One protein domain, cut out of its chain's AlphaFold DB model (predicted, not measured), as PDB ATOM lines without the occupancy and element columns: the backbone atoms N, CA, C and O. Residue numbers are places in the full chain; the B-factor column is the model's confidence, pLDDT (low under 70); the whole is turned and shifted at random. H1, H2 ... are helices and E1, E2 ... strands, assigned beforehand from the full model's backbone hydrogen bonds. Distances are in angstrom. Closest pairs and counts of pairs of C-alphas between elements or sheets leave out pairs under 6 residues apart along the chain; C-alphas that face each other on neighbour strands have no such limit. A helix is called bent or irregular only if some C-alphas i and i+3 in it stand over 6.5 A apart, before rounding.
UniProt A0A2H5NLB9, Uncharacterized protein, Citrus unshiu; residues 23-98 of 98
ATOM      1  N   TYR A  23     -35.206  19.163  47.852       91.25
ATOM      2  CA  TYR A  23     -35.253  20.386  47.054       91.25
ATOM      3  C   TYR A  23     -36.620  21.066  47.148       91.25
ATOM      4  O   TYR A  23     -36.655  22.274  47.357       91.25
ATOM      5  N   ASP A  24     -37.708  20.295  47.050       91.38
ATOM      6  CA  ASP A  24     -39.076  20.825  47.129       91.38
ATOM      7  C   ASP A  24     -39.304  21.496  48.485       91.38
ATOM      8  O   ASP A  24     -39.692  22.659  48.545       91.38
ATOM      9  N   VAL A  25     -38.925  20.810  49.570       91.81
ATOM     10  CA  VAL A  25     -39.035  21.352  50.930       91.81
ATOM     11  C   VAL A  25     -38.237  22.647  51.071       91.81
ATOM     12  O   VAL A  25     -38.749  23.618  51.603       91.81
ATOM     13  N   LEU A  26     -36.993  22.711  50.592       89.94
ATOM     14  CA  LEU A  26     -36.188  23.933  50.707       89.94
ATOM     15  C   LEU A  26     -36.784  25.109  49.921       89.94
ATOM     16  O   LEU A  26     -36.794  26.234  50.423       89.94
ATOM     17  N   GLN A  27     -37.312  24.854  48.723       88.19
ATOM     18  CA  GLN A  27     -37.959  25.888  47.915       88.19
ATOM     19  C   GLN A  27     -39.229  26.436  48.576       88.19
ATOM     20  O   GLN A  27     -39.487  27.632  48.465       88.19
ATOM     21  N   GLU A  28     -39.986  25.616  49.314       90.19
ATOM     22  CA  GLU A  28     -41.138  26.087  50.104       90.19
ATOM     23  C   GLU A  28     -40.752  27.130  51.170       90.19
ATOM     24  O   GLU A  28     -41.587  27.947  51.555       90.19
ATOM     25  N   TYR A  29     -39.490  27.145  51.613       89.00
ATOM     26  CA  TYR A  29     -38.932  28.139  52.539       89.00
ATOM     27  C   TYR A  29     -38.069  29.204  51.833       89.00
ATOM     28  O   TYR A  29     -37.202  29.809  52.468       89.00
ATOM     29  N   ASP A  30     -38.279  29.424  50.528       87.31
ATOM     30  CA  ASP A  30     -37.559  30.397  49.690       87.31
ATOM     31  C   ASP A  30     -36.030  30.173  49.617       87.31
ATOM     32  O   ASP A  30     -35.267  31.087  49.284       87.31
ATOM     33  N   PHE A  31     -35.545  28.959  49.908       90.25
ATOM     34  CA  PHE A  31     -34.131  28.644  49.710       90.25
ATOM     35  C   PHE A  31     -33.827  28.418  48.223       90.25
ATOM     36  O   PHE A  31     -34.564  27.710  47.529       90.25
ATOM     37  N   PRO A  32     -32.689  28.933  47.724       89.00
ATOM     38  CA  PRO A  32     -32.270  28.668  46.360       89.00
ATOM     39  C   PRO A  32     -31.916  27.188  46.185       89.00
ATOM     40  O   PRO A  32     -31.170  26.611  46.977       89.00
ATOM     41  N   VAL A  33     -32.349  26.590  45.075       82.25
ATOM     42  CA  VAL A  33     -32.058  25.181  44.731       82.25
ATOM     43  C   VAL A  33     -30.565  24.850  44.661       82.25
ATOM     44  O   VAL A  33     -30.195  23.682  44.747       82.25
ATOM     45  N   GLY A  34     -29.709  25.864  44.497       83.19
ATOM     46  CA  GLY A  34     -28.255  25.722  44.429       83.19
ATOM     47  C   GLY A  34     -27.575  25.441  45.771       83.19
ATOM     48  O   GLY A  34     -26.375  25.188  45.781       83.19
ATOM     49  N   ILE A  35     -28.302  25.479  46.897       89.00
ATOM     50  CA  ILE A  35     -27.720  25.185  48.216       89.00
ATOM     51  C   ILE A  35     -27.430  23.699  48.419       89.00
ATOM     52  O   ILE A  35     -26.575  23.361  49.233       89.00
ATOM     53  N   LEU A  36     -28.113  22.821  47.677       90.75
ATOM     54  CA  LEU A  36     -27.837  21.390  47.645       90.75
ATOM     55  C   LEU A  36     -27.232  21.004  46.290       90.75
ATOM     56  O   LEU A  36     -27.753  21.402  45.243       90.75
ATOM     57  N   PRO A  37     -26.155  20.202  46.271       90.19
ATOM     58  CA  PRO A  37     -25.552  19.769  45.023       90.19
ATOM     59  C   PRO A  37     -26.424  18.755  44.282       90.19
ATOM     60  O   PRO A  37     -26.802  17.718  44.827       90.19
ATOM     61  N   LYS A  38     -26.641  18.997  42.989       89.75
ATOM     62  CA  LYS A  38     -27.215  18.018  42.056       89.75
ATOM     63  C   LYS A  38     -26.099  17.230  41.365       89.75
ATOM     64  O   LYS A  38     -25.020  17.761  41.133       89.75
ATOM     65  N   GLY A  39     -26.363  15.966  41.026       91.31
ATOM     66  CA  GLY A  39     -25.416  15.134  40.263       91.31
ATOM     67  C   GLY A  39     -24.205  14.631  41.060       91.31
ATOM     68  O   GLY A  39     -23.150  14.368  40.488       91.31
ATOM     69  N   VAL A  40     -24.332  14.503  42.385       94.00
ATOM     70  CA  VAL A  40     -23.282  13.930  43.240       94.00
ATOM     71  C   VAL A  40     -22.988  12.488  42.822       94.00
ATOM     72  O   VAL A  40     -23.873  11.637  42.817       94.00
ATOM     73  N   THR A  41     -21.723  12.205  42.526       96.44
ATOM     74  CA  THR A  41     -21.238  10.857  42.179       96.44
ATOM     75  C   THR A  41     -20.535  10.163  43.341       96.44
ATOM     76  O   THR A  41     -20.499   8.935  43.405       96.44
ATOM     77  N   ARG A  42     -19.960  10.943  44.264       96.50
ATOM     78  CA  ARG A  42     -19.277  10.470  45.473       96.50
ATOM     79  C   ARG A  42     -19.395  11.498  46.587       96.50
ATOM     80  O   ARG A  42     -19.505  12.693  46.313       96.50
ATOM     81  N   TYR A  43     -19.294  11.029  47.824       96.00
ATOM     82  CA  TYR A  43     -19.203  11.875  49.005       96.00
ATOM     83  C   TYR A  43     -18.120  11.364  49.959       96.00
ATOM     84  O   TYR A  43     -17.781  10.179  49.945       96.00
ATOM     85  N   ALA A  44     -17.598  12.255  50.796       97.06
ATOM     86  CA  ALA A  44     -16.757  11.915  51.935       97.06
ATOM     87  C   ALA A  44     -17.174  12.758  53.142       97.06
ATOM     88  O   ALA A  44     -17.236  13.982  53.049       97.06
ATOM     89  N   LEU A  45     -17.447  12.086  54.260       97.69
ATOM     90  CA  LEU A  45     -17.823  12.693  55.533       97.69
ATOM     91  C   LEU A  45     -16.690  12.482  56.536       97.69
ATOM     92  O   LEU A  45     -16.252  11.353  56.755       97.69
ATOM     93  N   ASN A  46     -16.253  13.556  57.178       97.50
ATOM     94  CA  ASN A  46     -15.399  13.474  58.348       97.50
ATOM     95  C   ASN A  46     -16.293  13.352  59.592       97.50
ATOM     96  O   ASN A  46     -16.928  14.319  60.002       97.50
ATOM     97  N   ALA A  47     -16.354  12.161  60.189       97.31
ATOM     98  CA  ALA A  47     -17.237  11.889  61.327       97.31
ATOM     99  C   ALA A  47     -16.835  12.620  62.623       97.31
ATOM    100  O   ALA A  47     -17.667  12.769  63.513       97.31
ATOM    101  N   GLU A  48     -15.583  13.069  62.741       97.62
ATOM    102  CA  GLU A  48     -15.091  13.778  63.928       97.62
ATOM    103  C   GLU A  48     -15.478  15.262  63.911       97.62
ATOM    104  O   GLU A  48     -15.815  15.830  64.946       97.62
ATOM    105  N   THR A  49     -15.436  15.891  62.734       96.81
ATOM    106  CA  THR A  49     -15.716  17.331  62.563       96.81
ATOM    107  C   THR A  49     -17.124  17.613  62.053       96.81
ATOM    108  O   THR A  49     -17.668  18.672  62.347       96.81
ATOM    109  N   GLY A  50     -17.709  16.676  61.303       96.25
ATOM    110  CA  GLY A  50     -18.961  16.838  60.564       96.25
ATOM    111  C   GLY A  50     -18.792  17.451  59.168       96.25
ATOM    112  O   GLY A  50     -19.787  17.610  58.465       96.25
ATOM    113  N   ASP A  51     -17.567  17.776  58.743       96.94
ATOM    114  CA  ASP A  51     -17.305  18.310  57.404       96.94
ATOM    115  C   ASP A  51     -17.632  17.270  56.326       96.94
ATOM    116  O   ASP A  51     -17.243  16.101  56.421       96.94
ATOM    117  N   CYS A  52     -18.285  17.706  55.252       96.38
ATOM    118  CA  CYS A  52     -18.670  16.855  54.134       96.38
ATOM    119  C   CYS A  52     -18.120  17.404  52.817       96.38
ATOM    120  O   CYS A  52     -18.080  18.609  52.590       96.38
ATOM    121  N   SER A  53     -17.715  16.522  51.913       96.50
ATOM    122  CA  SER A  53     -17.331  16.890  50.554       96.50
ATOM    123  C   SER A  53     -18.033  16.009  49.534       96.50
ATOM    124  O   SER A  53     -18.274  14.827  49.778       96.50
ATOM    125  N   PHE A  54     -18.355  16.591  48.387       96.31
ATOM    126  CA  PHE A  54     -19.070  15.962  47.291       96.31
ATOM    127  C   PHE A  54     -18.262  16.091  46.002       96.31
ATOM    128  O   PHE A  54     -17.771  17.168  45.669       96.31
ATOM    129  N   THR A  55     -18.151  14.995  45.254       95.75
ATOM    130  CA  THR A  55     -17.640  15.011  43.881       95.75
ATOM    131  C   THR A  55     -18.810  15.068  42.910       95.75
ATOM    132  O   THR A  55     -19.634  14.148  42.864       95.75
ATOM    133  N   ILE A  56     -18.862  16.125  42.106       93.00
ATOM    134  CA  ILE A  56     -19.898  16.367  41.102       93.00
ATOM    135  C   ILE A  56     -19.168  16.544  39.784       93.00
ATOM    136  O   ILE A  56     -18.420  17.498  39.669       93.00
ATOM    137  N   GLU A  57     -19.347  15.628  38.834       88.88
ATOM    138  CA  GLU A  57     -18.728  15.615  37.493       88.88
ATOM    139  C   GLU A  57     -17.369  16.338  37.345       88.88
ATOM    140  O   GLU A  57     -16.326  15.687  37.322       88.88
ATOM    141  N   SER A  58     -17.378  17.670  37.226       86.31
ATOM    142  CA  SER A  58     -16.216  18.524  36.963       86.31
ATOM    143  C   SER A  58     -15.620  19.262  38.173       86.31
ATOM    144  O   SER A  58     -14.569  19.885  38.025       86.31
ATOM    145  N   TYR A  59     -16.237  19.217  39.358       90.00
ATOM    146  CA  TYR A  59     -15.771  19.952  40.536       90.00
ATOM    147  C   TYR A  59     -15.994  19.208  41.861       90.00
ATOM    148  O   TYR A  59     -16.781  18.266  41.986       90.00
ATOM    149  N   GLU A  60     -15.260  19.649  42.882       95.06
ATOM    150  CA  GLU A  60     -15.452  19.223  44.267       95.06
ATOM    151  C   GLU A  60     -16.097  20.362  45.057       95.06
ATOM    152  O   GLU A  60     -15.662  21.514  44.982       95.06
ATOM    153  N   LEU A  61     -17.127  20.020  45.823       95.94
ATOM    154  CA  LEU A  61     -17.844  20.916  46.720       95.94
ATOM    155  C   LEU A  61     -17.592  20.464  48.157       95.94
ATOM    156  O   LEU A  61     -17.676  19.273  48.445       95.94
ATOM    157  N   LYS A  62     -17.296  21.392  49.059       96.62
ATOM    158  CA  LYS A  62     -17.115  21.136  50.486       96.62
ATOM    159  C   LYS A  62     -18.137  21.940  51.278       96.62
ATOM    160  O   LYS A  62     -18.336  23.122  51.009       96.62
ATOM    161  N   TYR A  63     -18.701  21.290  52.282       96.88
ATOM    162  CA  TYR A  63     -19.433  21.896  53.376       96.88
ATOM    163  C   TYR A  63     -18.685  21.650  54.684       96.88
ATOM    164  O   TYR A  63     -18.190  20.552  54.941       96.88
ATOM    165  N   GLU A  64     -18.601  22.680  55.507       97.38
ATOM    166  CA  GLU A  64     -18.320  22.531  56.928       97.38
ATOM    167  C   GLU A  64     -19.526  21.891  57.622       97.38
ATOM    168  O   GLU A  64     -20.636  21.864  57.083       97.38
ATOM    169  N   SER A  65     -19.324  21.397  58.840       96.94
ATOM    170  CA  SER A  65     -20.405  20.817  59.645       96.94
ATOM    171  C   SER A  65     -21.574  21.761  59.917       96.94
ATOM    172  O   SER A  65     -22.682  21.316  60.212       96.94
ATOM    173  N   THR A  66     -21.348  23.071  59.827       95.69
ATOM    174  CA  THR A  66     -22.385  24.095  59.929       95.69
ATOM    175  C   THR A  66     -22.176  25.142  58.851       95.69
ATOM    176  O   THR A  66     -21.106  25.738  58.753       95.69
ATOM    177  N   ILE A  67     -23.234  25.422  58.092       94.31
ATOM    178  CA  ILE A  67     -23.290  26.592  57.218       94.31
ATOM    179  C   ILE A  67     -24.114  27.699  57.859       94.31
ATOM    180  O   ILE A  67     -25.057  27.448  58.607       94.31
ATOM    181  N   SER A  68     -23.767  28.943  57.552       94.88
ATOM    182  CA  SER A  68     -24.532  30.113  57.989       94.88
ATOM    183  C   SER A  68     -24.637  31.123  56.861       94.88
ATOM    184  O   SER A  68     -23.767  31.174  55.999       94.88
ATOM    185  N   GLY A  69     -25.703  31.916  56.858       93.94
ATOM    186  CA  GLY A  69     -25.948  32.932  55.843       93.94
ATOM    187  C   GLY A  69     -27.226  33.705  56.131       93.94
ATOM    188  O   GLY A  69     -27.886  33.491  57.148       93.94
ATOM    189  N   VAL A  70     -27.562  34.619  55.229       93.75
ATOM    190  CA  VAL A  70     -28.786  35.418  55.262       93.75
ATOM    191  C   VAL A  70     -29.673  34.982  54.107       93.75
ATOM    192  O   VAL A  70     -29.329  35.193  52.940       93.75
ATOM    193  N   THR A  71     -30.808  34.377  54.447       89.31
ATOM    194  CA  THR A  71     -31.833  33.993  53.475       89.31
ATOM    195  C   THR A  71     -32.688  35.202  53.118       89.31
ATOM    196  O   THR A  71     -33.130  35.964  53.977       89.31
ATOM    197  N   SER A  72     -32.928  35.361  51.827       90.00
ATOM    198  CA  SER A  72     -33.943  36.240  51.253       90.00
ATOM    199  C   SER A  72     -34.576  35.506  50.076       90.00
ATOM    200  O   SER A  72     -34.089  34.444  49.699       90.00
ATOM    201  N   LYS A  73     -35.657  36.043  49.506       88.69
ATOM    202  CA  LYS A  73     -36.378  35.367  48.426       88.69
ATOM    203  C   LYS A  73     -35.428  34.883  47.319       88.69
ATOM    204  O   LYS A  73     -34.742  35.710  46.717       88.69
ATOM    205  N   ASP A  74     -35.398  33.566  47.104       86.25
ATOM    206  CA  ASP A  74     -34.583  32.860  46.104       86.25
ATOM    207  C   ASP A  74     -33.059  33.070  46.235       86.25
ATOM    208  O   ASP A  74     -32.299  32.858  45.286       86.25
ATOM    209  N   LYS A  75     -32.578  33.511  47.406       90.75
ATOM    210  CA  LYS A  75     -31.173  33.889  47.612       90.75
ATOM    211  C   LYS A  75     -30.657  33.538  48.996       90.75
ATOM    212  O   LYS A  75     -31.300  33.784  50.014       90.75
ATOM    213  N   LEU A  76     -29.404  33.107  49.031       92.94
ATOM    214  CA  LEU A  76     -28.627  32.965  50.252       92.94
ATOM    215  C   LEU A  76     -27.351  33.788  50.114       92.94
ATOM    216  O   LEU A  76     -26.517  33.503  49.262       92.94
ATOM    217  N   THR A  77     -27.206  34.818  50.939       94.69
ATOM    218  CA  THR A  77     -26.063  35.745  50.902       94.69
ATOM    219  C   THR A  77     -25.248  35.645  52.183       94.69
ATOM    220  O   THR A  77     -25.725  35.115  53.186       94.69
ATOM    221  N   ASN A  78     -24.014  36.160  52.171       95.38
ATOM    222  CA  ASN A  78     -23.096  36.063  53.314       95.38
ATOM    223  C   ASN A  78     -22.924  34.604  53.778       95.38
ATOM    224  O   ASN A  78     -22.860  34.321  54.976       95.38
ATOM    225  N   LEU A  79     -22.917  33.682  52.809       96.12
ATOM    226  CA  LEU A  79     -22.779  32.260  53.064       96.12
ATOM    227  C   LEU A  79     -21.365  31.971  53.579       96.12
ATOM    228  O   LEU A  79     -20.367  32.456  53.042       96.12
ATOM    229  N   LYS A  80     -21.295  31.178  54.643       97.00
ATOM    230  CA  LYS A  80     -20.065  30.674  55.250       97.00
ATOM    231  C   LYS A  80     -20.155  29.168  55.409       97.00
ATOM    232  O   LYS A  80     -21.241  28.636  55.638       97.00
ATOM    233  N   GLY A  81     -19.001  28.512  55.320       96.38
ATOM    234  CA  GLY A  81     -18.886  27.065  55.475       96.38
ATOM    235  C   GLY A  81     -19.209  26.268  54.210       96.38
ATOM    236  O   GLY A  81     -19.361  25.060  54.293       96.38
ATOM    237  N   ALA A  82     -19.312  26.906  53.042       96.56
ATOM    238  CA  ALA A  82     -19.427  26.223  51.753       96.56
ATOM    239  C   ALA A  82     -18.311  26.688  50.814       96.56
ATOM    240  O   ALA A  82     -17.995  27.879  50.755       96.56
ATOM    241  N   GLY A  83     -17.717  25.766  50.061       95.88
ATOM    242  CA  GLY A  83     -16.616  26.088  49.162       95.88
ATOM    243  C   GLY A  83     -16.478  25.124  47.997       95.88
ATOM    244  O   GLY A  83     -16.824  23.952  48.098       95.88
ATOM    245  N   VAL A  84     -15.942  25.618  46.888       95.31
ATOM    246  CA  VAL A  84     -15.642  24.829  45.689       95.31
ATOM    247  C   VAL A  84     -14.148  24.789  45.438       95.31
ATOM    248  O   VAL A  84     -13.419  25.743  45.716       95.31
ATOM    249  N   LYS A  85     -13.684  23.680  44.880       94.31
ATOM    250  CA  LYS A  85     -12.291  23.523  44.482       94.31
ATOM    251  C   LYS A  85     -12.092  23.995  43.047       94.31
ATOM    252  O   LYS A  85     -12.754  23.512  42.132       94.31
ATOM    253  N   VAL A  86     -11.142  24.904  42.846       91.31
ATOM    254  CA  VAL A  86     -10.726  25.400  41.531       91.31
ATOM    255  C   VAL A  86      -9.222  25.204  41.391       91.31
ATOM    256  O   VAL A  86      -8.432  25.795  42.127       91.31
ATOM    257  N   LEU A  87      -8.821  24.373  40.426       88.50
ATOM    258  CA  LEU A  87      -7.432  23.944  40.228       88.50
ATOM    259  C   LEU A  87      -6.839  23.353  41.524       88.50
ATOM    260  O   LEU A  87      -7.147  22.217  41.879       88.50
ATOM    261  N   ILE A  88      -6.008  24.120  42.236       88.38
ATOM    262  CA  ILE A  88      -5.358  23.723  43.496       88.38
ATOM    263  C   ILE A  88      -5.881  24.488  44.725       88.38
ATOM    264  O   ILE A  88      -5.392  24.262  45.828       88.38
ATOM    265  N   LEU A  89      -6.841  25.402  44.553       94.12
ATOM    266  CA  LEU A  89      -7.343  26.281  45.612       94.12
ATOM    267  C   LEU A  89      -8.793  25.952  45.966       94.12
ATOM    268  O   LEU A  89      -9.595  25.607  45.102       94.12
ATOM    269  N   TRP A  90      -9.134  26.123  47.241       94.38
ATOM    270  CA  TRP A  90     -10.519  26.149  47.705       94.38
ATOM    271  C   TRP A  90     -11.003  27.592  47.763       94.38
ATOM    272  O   TRP A  90     -10.357  28.440  48.378       94.38
ATOM    273  N   LEU A  91     -12.133  27.864  47.117       95.94
ATOM    274  CA  LEU A  91     -12.785  29.167  47.114       95.94
ATOM    275  C   LEU A  91     -14.097  29.080  47.884       95.94
ATOM    276  O   LEU A  91     -14.869  28.142  47.694       95.94
ATOM    277  N   ASN A  92     -14.355  30.071  48.732       96.50
ATOM    278  CA  ASN A  92     -15.603  30.149  49.482       96.50
ATOM    279  C   ASN A  92     -16.757  30.561  48.569       96.50
ATOM    280  O   ASN A  92     -16.632  31.492  47.770       96.50
ATOM    281  N   ILE A  93     -17.897  29.903  48.743       95.19
ATOM    282  CA  ILE A  93     -19.163  30.319  48.152       95.19
ATOM    283  C   ILE A  93     -19.793  31.306  49.126       95.19
ATOM    284  O   ILE A  93     -20.179  30.932  50.229       95.19
ATOM    285  N   VAL A  94     -19.877  32.569  48.718       95.62
ATOM    286  CA  VAL A  94     -20.425  33.653  49.553       95.62
ATOM    287  C   VAL A  94     -21.885  33.970  49.243       95.62
ATOM    288  O   VAL A  94     -22.565  34.610  50.046       95.62
ATOM    289  N   GLU A  95     -22.369  33.526  48.085       93.25
ATOM    290  CA  GLU A  95     -23.719  33.779  47.605       93.25
ATOM    291  C   GLU A  95     -24.210  32.607  46.747       93.25
ATOM    292  O   GLU A  95     -23.455  32.046  45.951       93.25
ATOM    293  N   VAL A  96     -25.483  32.255  46.912       91.06
ATOM    294  CA  VAL A  96     -26.220  31.319  46.064       91.06
ATOM    295  C   VAL A  96     -27.492  32.027  45.617       91.06
ATOM    296  O   VAL A  96     -28.295  32.437  46.454       91.06
ATOM    297  N   ILE A  97     -27.666  32.168  44.308       87.94
ATOM    298  CA  ILE A  97     -28.843  32.786  43.692       87.94
ATOM    299  C   ILE A  97     -29.537  31.794  42.769       87.94
ATOM    300  O   ILE A  97     -28.888  30.904  42.208       87.94
ATOM    301  N   HIS A  98     -30.844  31.974  42.610       72.00
ATOM    302  CA  HIS A  98     -31.632  31.383  41.538       72.00
ATOM    303  C   HIS A  98     -32.151  32.474  40.598       72.00
ATOM    304  O   HIS A  98     -32.493  33.571  41.098       72.00
TER     305      HIS A  98
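Overview. This is residues 23 to 98 of the 98 residues of an uncharacterized protein of Citrus unshiu (UniProt A0A2H5NLB9). One twisted antiparallel sheet of six strands is bent into an open arch, with its two long strands E3 and E4 each turning sharply partway along; E1 and E2 form one side of the arch, and E6 pairs near the other end. The short helix H1 sits at the open side, off the sheet, and the long link of residues 29 to 39 runs from it across that open side to E1. The printed part has 76 residues, with one named helix and six named strands in the order H1, E1, E2, E3, E4, E5, E6, and is mostly strand. It is compact, with a radius of gyration of the C-alphas of 12.5 A, and rounded, spanning 32 by 27 by 23 A.

Arrangement. Start at H1, residues 23 to 28, where every O i to N i+4 pair is within hydrogen-bond range; H1 is not on the sheet. Next come E1, residues 40 to 45, and E2, residues 52 to 56, an antiparallel hairpin with N 44 and O 53 2.8 A apart. E3, residues 59 to 72, lies on the other side of E2 from E1, and N 54 and O 61 are 2.8 A apart. E3 bends by 98 degrees at residue 65. E4, residues 75 to 86, forms a hairpin with E3, with N 62 and O 83 2.8 A apart, and bends by 91 degrees at residue 78. On the other side of E4 from E3 you find E5, residues 89 to 92, with N 86 and O 89 2.8 A apart, and E6, residues 95 to 97, with N 76 and O 96 2.9 A apart. This pairing is staggered: E5 pairs with residues 83 to 86 of E4, E6 with residues 75 to 77. E5 runs on into E6 across a break of 2 residues, at 68 degrees. E1 to E5 form a meander, each strand the antiparallel neighbour of the one before.

Along the chain. Find C-alpha 23 at (-35.253, 20.386, 47.054), where H1 begins. E1 starts at C-alpha 40, (-23.282, 13.930, 43.240), and covers 13.5 A; E2 covers 13.1 A. E3 is the longest strand by residues and runs 26.7 A; E4 runs 23.0 A, E5 9.9 A. E6 ends at C-alpha 97, (-28.843, 32.786, 43.692).

Size, cuts and confidence. The C-alphas farthest apart are those of Glu 28 and Ile 88, 36.5 A. The printed part has no cut and ends at the chain's last residue, His 98. The link from H1 to E1 is long, and that from E1 to E2 is short. The mean pLDDT of the printed part is 92.8, and no printed residue is under 70.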